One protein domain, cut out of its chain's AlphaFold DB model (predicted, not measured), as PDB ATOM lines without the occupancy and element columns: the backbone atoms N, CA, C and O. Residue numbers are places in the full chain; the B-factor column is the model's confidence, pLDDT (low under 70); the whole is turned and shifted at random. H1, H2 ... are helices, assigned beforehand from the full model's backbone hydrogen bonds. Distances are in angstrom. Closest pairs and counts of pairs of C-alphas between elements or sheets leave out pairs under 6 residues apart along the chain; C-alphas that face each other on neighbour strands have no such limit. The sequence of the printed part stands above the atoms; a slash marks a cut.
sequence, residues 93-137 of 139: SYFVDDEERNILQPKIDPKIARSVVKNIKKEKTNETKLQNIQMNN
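AT A GLANCE: This is residues 93 to 137 of the 139 residues of an uncharacterized protein of Campylobacter sp (UniProt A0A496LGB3). One long, straight helix, H2, sticks out as an arm from a small head formed by the short helix H1 and the residues before it, with a tight link at the corner between them. Residues 109 to 137, of which 110 to 136 belong to H2, stand free. The printed part has 45 residues with two named helices, H1 then H2, and no named strand; the class is all helix. It is extended, with a radius of gyration of the C-alphas of 15.5 A and spans of 48 by 22 by 10 A.

HOW THE PARTS SIT: H2, residues 110 to 136, is apart from H1, residues 98 to 104. Their tight link has 5 residues. In H2 every O i to N i+4 pair is within hydrogen-bond range; in H1, 2 of 3 are.

IN THESE COORDINATES: H2 is 39.4 A long, from C-alpha 110 at (-6.014, -21.528, -40.377) to C-alpha 136 at (9.871, 12.167, -27.669). H1 begins at C-alpha 98, (-15.641, -7.633, -45.674), and is 10.0 A long.

THE WHOLE: The C-alphas farthest apart, of Pro 106 and Asn 137, are 47.9 A apart. The printed part has no cut. Mean pLDDT of the printed part is 71.1; residues 100 to 115 and 137 are under 70.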
ATOM      1  N   SER A  93      -9.792 -12.793 -52.316       79.56
ATOM      2  CA  SER A  93     -10.645 -12.492 -51.156       79.56
ATOM      3  C   SER A  93     -10.096 -11.416 -50.202       79.56
ATOM      4  O   SER A  93     -10.829 -10.967 -49.327       79.56
ATOM      5  N   TYR A  94      -8.832 -11.001 -50.330       83.56
ATOM      6  CA  TYR A  94      -8.256  -9.900 -49.544       83.56
ATOM      7  C   TYR A  94      -8.442  -8.522 -50.194       83.56
ATOM      8  O   TYR A  94      -8.109  -7.521 -49.566       83.56
ATOM      9  N   PHE A  95      -8.944  -8.464 -51.431       84.88
ATOM     10  CA  PHE A  95      -9.144  -7.224 -52.190       84.88
ATOM     11  C   PHE A  95     -10.621  -6.840 -52.350       84.88
ATOM     12  O   PHE A  95     -10.924  -5.890 -53.065       84.88
ATOM     13  N   VAL A  96     -11.523  -7.579 -51.705       82.06
ATOM     14  CA  VAL A  96     -12.966  -7.308 -51.675       82.06
ATOM     15  C   VAL A  96     -13.375  -6.809 -50.290       82.06
ATOM     16  O   VAL A  96     -12.680  -7.078 -49.305       82.06
ATOM     17  N   ASP A  97     -14.507  -6.112 -50.208       81.69
ATOM     18  CA  ASP A  97     -15.063  -5.644 -48.937       81.69
ATOM     19  C   ASP A  97     -15.439  -6.825 -48.014       81.69
ATOM     20  O   ASP A  97     -15.696  -7.947 -48.463       81.69
ATOM     21  N   ASP A  98     -15.481  -6.583 -46.698       75.50
ATOM     22  CA  ASP A  98     -15.641  -7.633 -45.674       75.50
ATOM     23  C   ASP A  98     -16.925  -8.475 -45.837       75.50
ATOM     24  O   ASP A  98     -16.938  -9.663 -45.499       75.50
ATOM     25  N   GLU A  99     -17.998  -7.892 -46.377       72.31
ATOM     26  CA  GLU A  99     -19.250  -8.605 -46.662       72.31
ATOM     27  C   GLU A  99     -19.080  -9.635 -47.791       72.31
ATOM     28  O   GLU A  99     -19.509 -10.784 -47.658       72.31
ATOM     29  N   GLU A 100     -18.380  -9.267 -48.865       66.56
ATOM     30  CA  GLU A 100     -18.124 -10.123 -50.029       66.56
ATOM     31  C   GLU A 100     -17.056 -11.189 -49.718       66.56
ATOM     32  O   GLU A 100     -17.138 -12.349 -50.140       66.56
ATOM     33  N   ARG A 101     -16.103 -10.846 -48.847       63.84
ATOM     34  CA  ARG A 101     -15.077 -11.754 -48.327       63.84
ATOM     35  C   ARG A 101     -15.650 -12.960 -47.572       63.84
ATOM     36  O   ARG A 101     -15.045 -14.035 -47.601       63.84
ATOM     37  N   ASN A 102     -16.785 -12.821 -46.888       61.88
ATOM     38  CA  ASN A 102     -17.428 -13.934 -46.174       61.88
ATOM     39  C   ASN A 102     -18.076 -14.956 -47.122       61.88
ATOM     40  O   ASN A 102     -18.235 -16.119 -46.752       61.88
ATOM     41  N   ILE A 103     -18.404 -14.538 -48.345       63.62
ATOM     42  CA  ILE A 103     -19.009 -15.374 -49.389       63.62
ATOM     43  C   ILE A 103     -17.916 -16.089 -50.201       63.62
ATOM     44  O   ILE A 103     -18.069 -17.254 -50.564       63.62
ATOM     45  N   LEU A 104     -16.788 -15.411 -50.443       57.75
ATOM     46  CA  LEU A 104     -15.696 -15.877 -51.307       57.75
ATOM     47  C   LEU A 104     -14.590 -16.673 -50.598       57.75
ATOM     48  O   LEU A 104     -13.631 -17.070 -51.252       57.75
ATOM     49  N   GLN A 105     -14.668 -16.907 -49.285       55.31
ATOM     50  CA  GLN A 105     -13.689 -17.734 -48.570       55.31
ATOM     51  C   GLN A 105     -14.092 -19.222 -48.545       55.31
ATOM     52  O   GLN A 105     -14.781 -19.655 -47.616       55.31
ATOM     53  N   PRO A 106     -13.576 -20.085 -49.440       48.53
ATOM     54  CA  PRO A 106     -13.429 -21.488 -49.108       48.53
ATOM     55  C   PRO A 106     -12.249 -21.604 -48.133       48.53
ATOM     56  O   PRO A 106     -11.100 -21.416 -48.517       48.53
ATOM     57  N   LYS A 107     -12.548 -21.863 -46.852       50.00
ATOM     58  CA  LYS A 107     -11.627 -22.337 -45.792       50.00
ATOM     59  C   LYS A 107     -10.144 -21.981 -46.024       50.00
ATOM     60  O   LYS A 107      -9.339 -22.861 -46.333       50.00
ATOM     61  N   ILE A 108      -9.767 -20.711 -45.835       54.28
ATOM     62  CA  ILE A 108      -8.347 -20.326 -45.752       54.28
ATOM     63  C   ILE A 108      -7.673 -21.236 -44.717       54.28
ATOM     64  O   ILE A 108      -8.210 -21.407 -43.619       54.28
ATOM     65  N   ASP A 109      -6.505 -21.808 -45.042       57.31
ATOM     66  CA  ASP A 109      -5.731 -22.606 -44.085       57.31
ATOM     67  C   ASP A 109      -5.559 -21.782 -42.791       57.31
ATOM     68  O   ASP A 109      -4.932 -20.712 -42.816       57.31
ATOM     69  N   PRO A 110      -6.077 -22.255 -41.640       57.66
ATOM     70  CA  PRO A 110      -6.014 -21.528 -40.377       57.66
ATOM     71  C   PRO A 110      -4.589 -21.136 -39.964       57.66
ATOM     72  O   PRO A 110      -4.405 -20.266 -39.110       57.66
ATOM     73  N   LYS A 111      -3.549 -21.786 -40.501       61.00
ATOM     74  CA  LYS A 111      -2.145 -21.410 -40.272       61.00
ATOM     75  C   LYS A 111      -1.762 -20.114 -40.990       61.00
ATOM     76  O   LYS A 111      -1.039 -19.307 -40.408       61.00
ATOM     77  N   ILE A 112      -2.274 -19.882 -42.197       63.16
ATOM     78  CA  ILE A 112      -2.020 -18.654 -42.966       63.16
ATOM     79  C   ILE A 112      -2.746 -17.483 -42.319       63.16
ATOM     80  O   ILE A 112      -2.110 -16.473 -42.022       63.16
ATOM     81  N   ALA A 113      -4.026 -17.661 -41.978       62.09
ATOM     82  CA  ALA A 113      -4.805 -16.648 -41.268       62.09
ATOM     83  C   ALA A 113      -4.110 -16.209 -39.964       62.09
ATOM     84  O   ALA A 113      -3.962 -15.017 -39.693       62.09
ATOM     85  N   ARG A 114      -3.584 -17.167 -39.185       67.69
ATOM     86  CA  ARG A 114      -2.818 -16.880 -37.960       67.69
ATOM     87  C   ARG A 114      -1.519 -16.116 -38.221       67.69
ATOM     88  O   ARG A 114      -1.187 -15.223 -37.442       67.69
ATOM     89  N   SER A 115      -0.789 -16.445 -39.286       68.88
ATOM     90  CA  SER A 115       0.470 -15.768 -39.628       68.88
ATOM     91  C   SER A 115       0.236 -14.323 -40.091       68.88
ATOM     92  O   SER A 115       0.918 -13.411 -39.629       68.88
ATOM     93  N   VAL A 116      -0.797 -14.093 -40.909       71.50
ATOM     94  CA  VAL A 116      -1.200 -12.754 -41.372       71.50
ATOM     95  C   VAL A 116      -1.620 -11.871 -40.194       71.50
ATOM     96  O   VAL A 116      -1.090 -10.775 -40.030       71.50
ATOM     97  N   VAL A 117      -2.482 -12.370 -39.296       70.56
ATOM     98  CA  VAL A 117      -2.887 -11.632 -38.082       70.56
ATOM     99  C   VAL A 117      -1.682 -11.291 -37.198       70.56
ATOM    100  O   VAL A 117      -1.622 -10.208 -36.612       70.56
ATOM    101  N   LYS A 118      -0.698 -12.195 -37.101       72.25
ATOM    102  CA  LYS A 118       0.535 -11.953 -36.342       72.25
ATOM    103  C   LYS A 118       1.385 -10.843 -36.971       72.25
ATOM    104  O   LYS A 118       1.910 -10.013 -36.231       72.25
ATOM    105  N   ASN A 119       1.488 -10.804 -38.298       72.75
ATOM    106  CA  ASN A 119       2.241  -9.774 -39.018       72.75
ATOM    107  C   ASN A 119       1.575  -8.396 -38.903       72.75
ATOM    108  O   ASN A 119       2.249  -7.451 -38.507       72.75
ATOM    109  N   ILE A 120       0.250  -8.310 -39.076       74.00
ATOM    110  CA  ILE A 120      -0.516  -7.059 -38.907       74.00
ATOM    111  C   ILE A 120      -0.342  -6.489 -37.491       74.00
ATOM    112  O   ILE A 120      -0.121  -5.293 -37.304       74.00
ATOM    113  N   LYS A 121      -0.401  -7.341 -36.455       76.31
ATOM    114  CA  LYS A 121      -0.159  -6.902 -35.068       76.31
ATOM    115  C   LYS A 121       1.266  -6.378 -34.868       76.31
ATOM    116  O   LYS A 121       1.462  -5.419 -34.122       76.31
ATOM    117  N   LYS A 122       2.256  -6.997 -35.514       78.19
ATOM    118  CA  LYS A 122       3.660  -6.580 -35.438       78.19
ATOM    119  C   LYS A 122       3.884  -5.230 -36.127       78.19
ATOM    120  O   LYS A 122       4.559  -4.386 -35.549       78.19
ATOM    121  N   GLU A 123       3.287  -5.017 -37.296       78.69
ATOM    122  CA  GLU A 123       3.345  -3.743 -38.028       78.69
ATOM    123  C   GLU A 123       2.727  -2.607 -37.215       78.69
ATOM    124  O   GLU A 123       3.427  -1.640 -36.924       78.69
ATOM    125  N   LYS A 124       1.507  -2.788 -36.690       78.75
ATOM    126  CA  LYS A 124       0.879  -1.802 -35.791       78.75
ATOM    127  C   LYS A 124       1.744  -1.482 -34.569       78.75
ATOM    128  O   LYS A 124       1.888  -0.328 -34.192       78.75
ATOM    129  N   THR A 125       2.362  -2.500 -33.964       82.25
ATOM    130  CA  THR A 125       3.255  -2.303 -32.807       82.25
ATOM    131  C   THR A 125       4.501  -1.495 -33.181       82.25
ATOM    132  O   THR A 125       4.971  -0.678 -32.389       82.25
ATOM    133  N   ASN A 126       5.055  -1.718 -34.372       81.75
ATOM    134  CA  ASN A 126       6.210  -0.972 -34.861       81.75
ATOM    135  C   ASN A 126       5.842   0.480 -35.186       81.75
ATOM    136  O   ASN A 126       6.587   1.375 -34.798       81.75
ATOM    137  N   GLU A 127       4.686   0.721 -35.808       80.12
ATOM    138  CA  GLU A 127       4.168   2.070 -36.066       80.12
ATOM    139  C   GLU A 127       3.969   2.859 -34.770       80.12
ATOM    140  O   GLU A 127       4.443   3.987 -34.661       80.12
ATOM    141  N   THR A 128       3.365   2.250 -33.741       81.69
ATOM    142  CA  THR A 128       3.203   2.901 -32.429       81.69
ATOM    143  C   THR A 128       4.555   3.245 -31.796       81.69
ATOM    144  O   THR A 128       4.720   4.312 -31.209       81.69
ATOM    145  N   LYS A 129       5.562   2.371 -31.932       80.50
ATOM    146  CA  LYS A 129       6.921   2.654 -31.442       80.50
ATOM    147  C   LYS A 129       7.578   3.808 -32.200       80.50
ATOM    148  O   LYS A 129       8.184   4.659 -31.560       80.50
ATOM    149  N   LEU A 130       7.445   3.848 -33.524       78.50
ATOM    150  CA  LEU A 130       7.957   4.933 -34.367       78.50
ATOM    151  C   LEU A 130       7.309   6.274 -33.999       78.50
ATOM    152  O   LEU A 130       8.021   7.252 -33.792       78.50
ATOM    153  N   GLN A 131       5.986   6.299 -33.815       78.19
ATOM    154  CA  GLN A 131       5.254   7.491 -33.374       78.19
ATOM    155  C   GLN A 131       5.715   7.974 -31.991       78.19
ATOM    156  O   GLN A 131       5.955   9.165 -31.809       78.19
ATOM    157  N   ASN A 132       5.919   7.061 -31.039       77.19
ATOM    158  CA  ASN A 132       6.394   7.414 -29.698       77.19
ATOM    159  C   ASN A 132       7.835   7.949 -29.699       77.19
ATOM    160  O   ASN A 132       8.136   8.895 -28.977       77.19
ATOM    161  N   ILE A 133       8.725   7.381 -30.521       81.31
ATOM    162  CA  ILE A 133      10.088   7.905 -30.699       81.31
ATOM    163  C   ILE A 133      10.031   9.310 -31.303       81.31
ATOM    164  O   ILE A 133      10.739  10.205 -30.853       81.31
ATOM    165  N   GLN A 134       9.163   9.519 -32.292       75.62
ATOM    166  CA  GLN A 134       9.041  10.801 -32.973       75.62
ATOM    167  C   GLN A 134       8.427  11.887 -32.080       75.62
ATOM    168  O   GLN A 134       8.878  13.020 -32.161       75.62
ATOM    169  N   MET A 135       7.489  11.555 -31.181       70.31
ATOM    170  CA  MET A 135       6.964  12.499 -30.179       70.31
ATOM    171  C   MET A 135       7.984  12.864 -29.091       70.31
ATOM    172  O   MET A 135       7.993  13.998 -28.621       70.31
ATOM    173  N   ASN A 136       8.862  11.933 -28.709       72.69
ATOM    174  CA  ASN A 136       9.871  12.167 -27.669       72.69
ATOM    175  C   ASN A 136      11.064  13.019 -28.141       72.69
ATOM    176  O   ASN A 136      11.859  13.440 -27.309       72.69
ATOM    177  N   ASN A 137      11.183  13.287 -29.446       68.25
ATOM    178  CA  ASN A 137      12.245  14.107 -30.040       68.25
ATOM    179  C   ASN A 137      11.812  15.572 -30.305       68.25
ATOM    180  O   ASN A 137      12.506  16.279 -31.031       68.25
TER     181      ASN A 137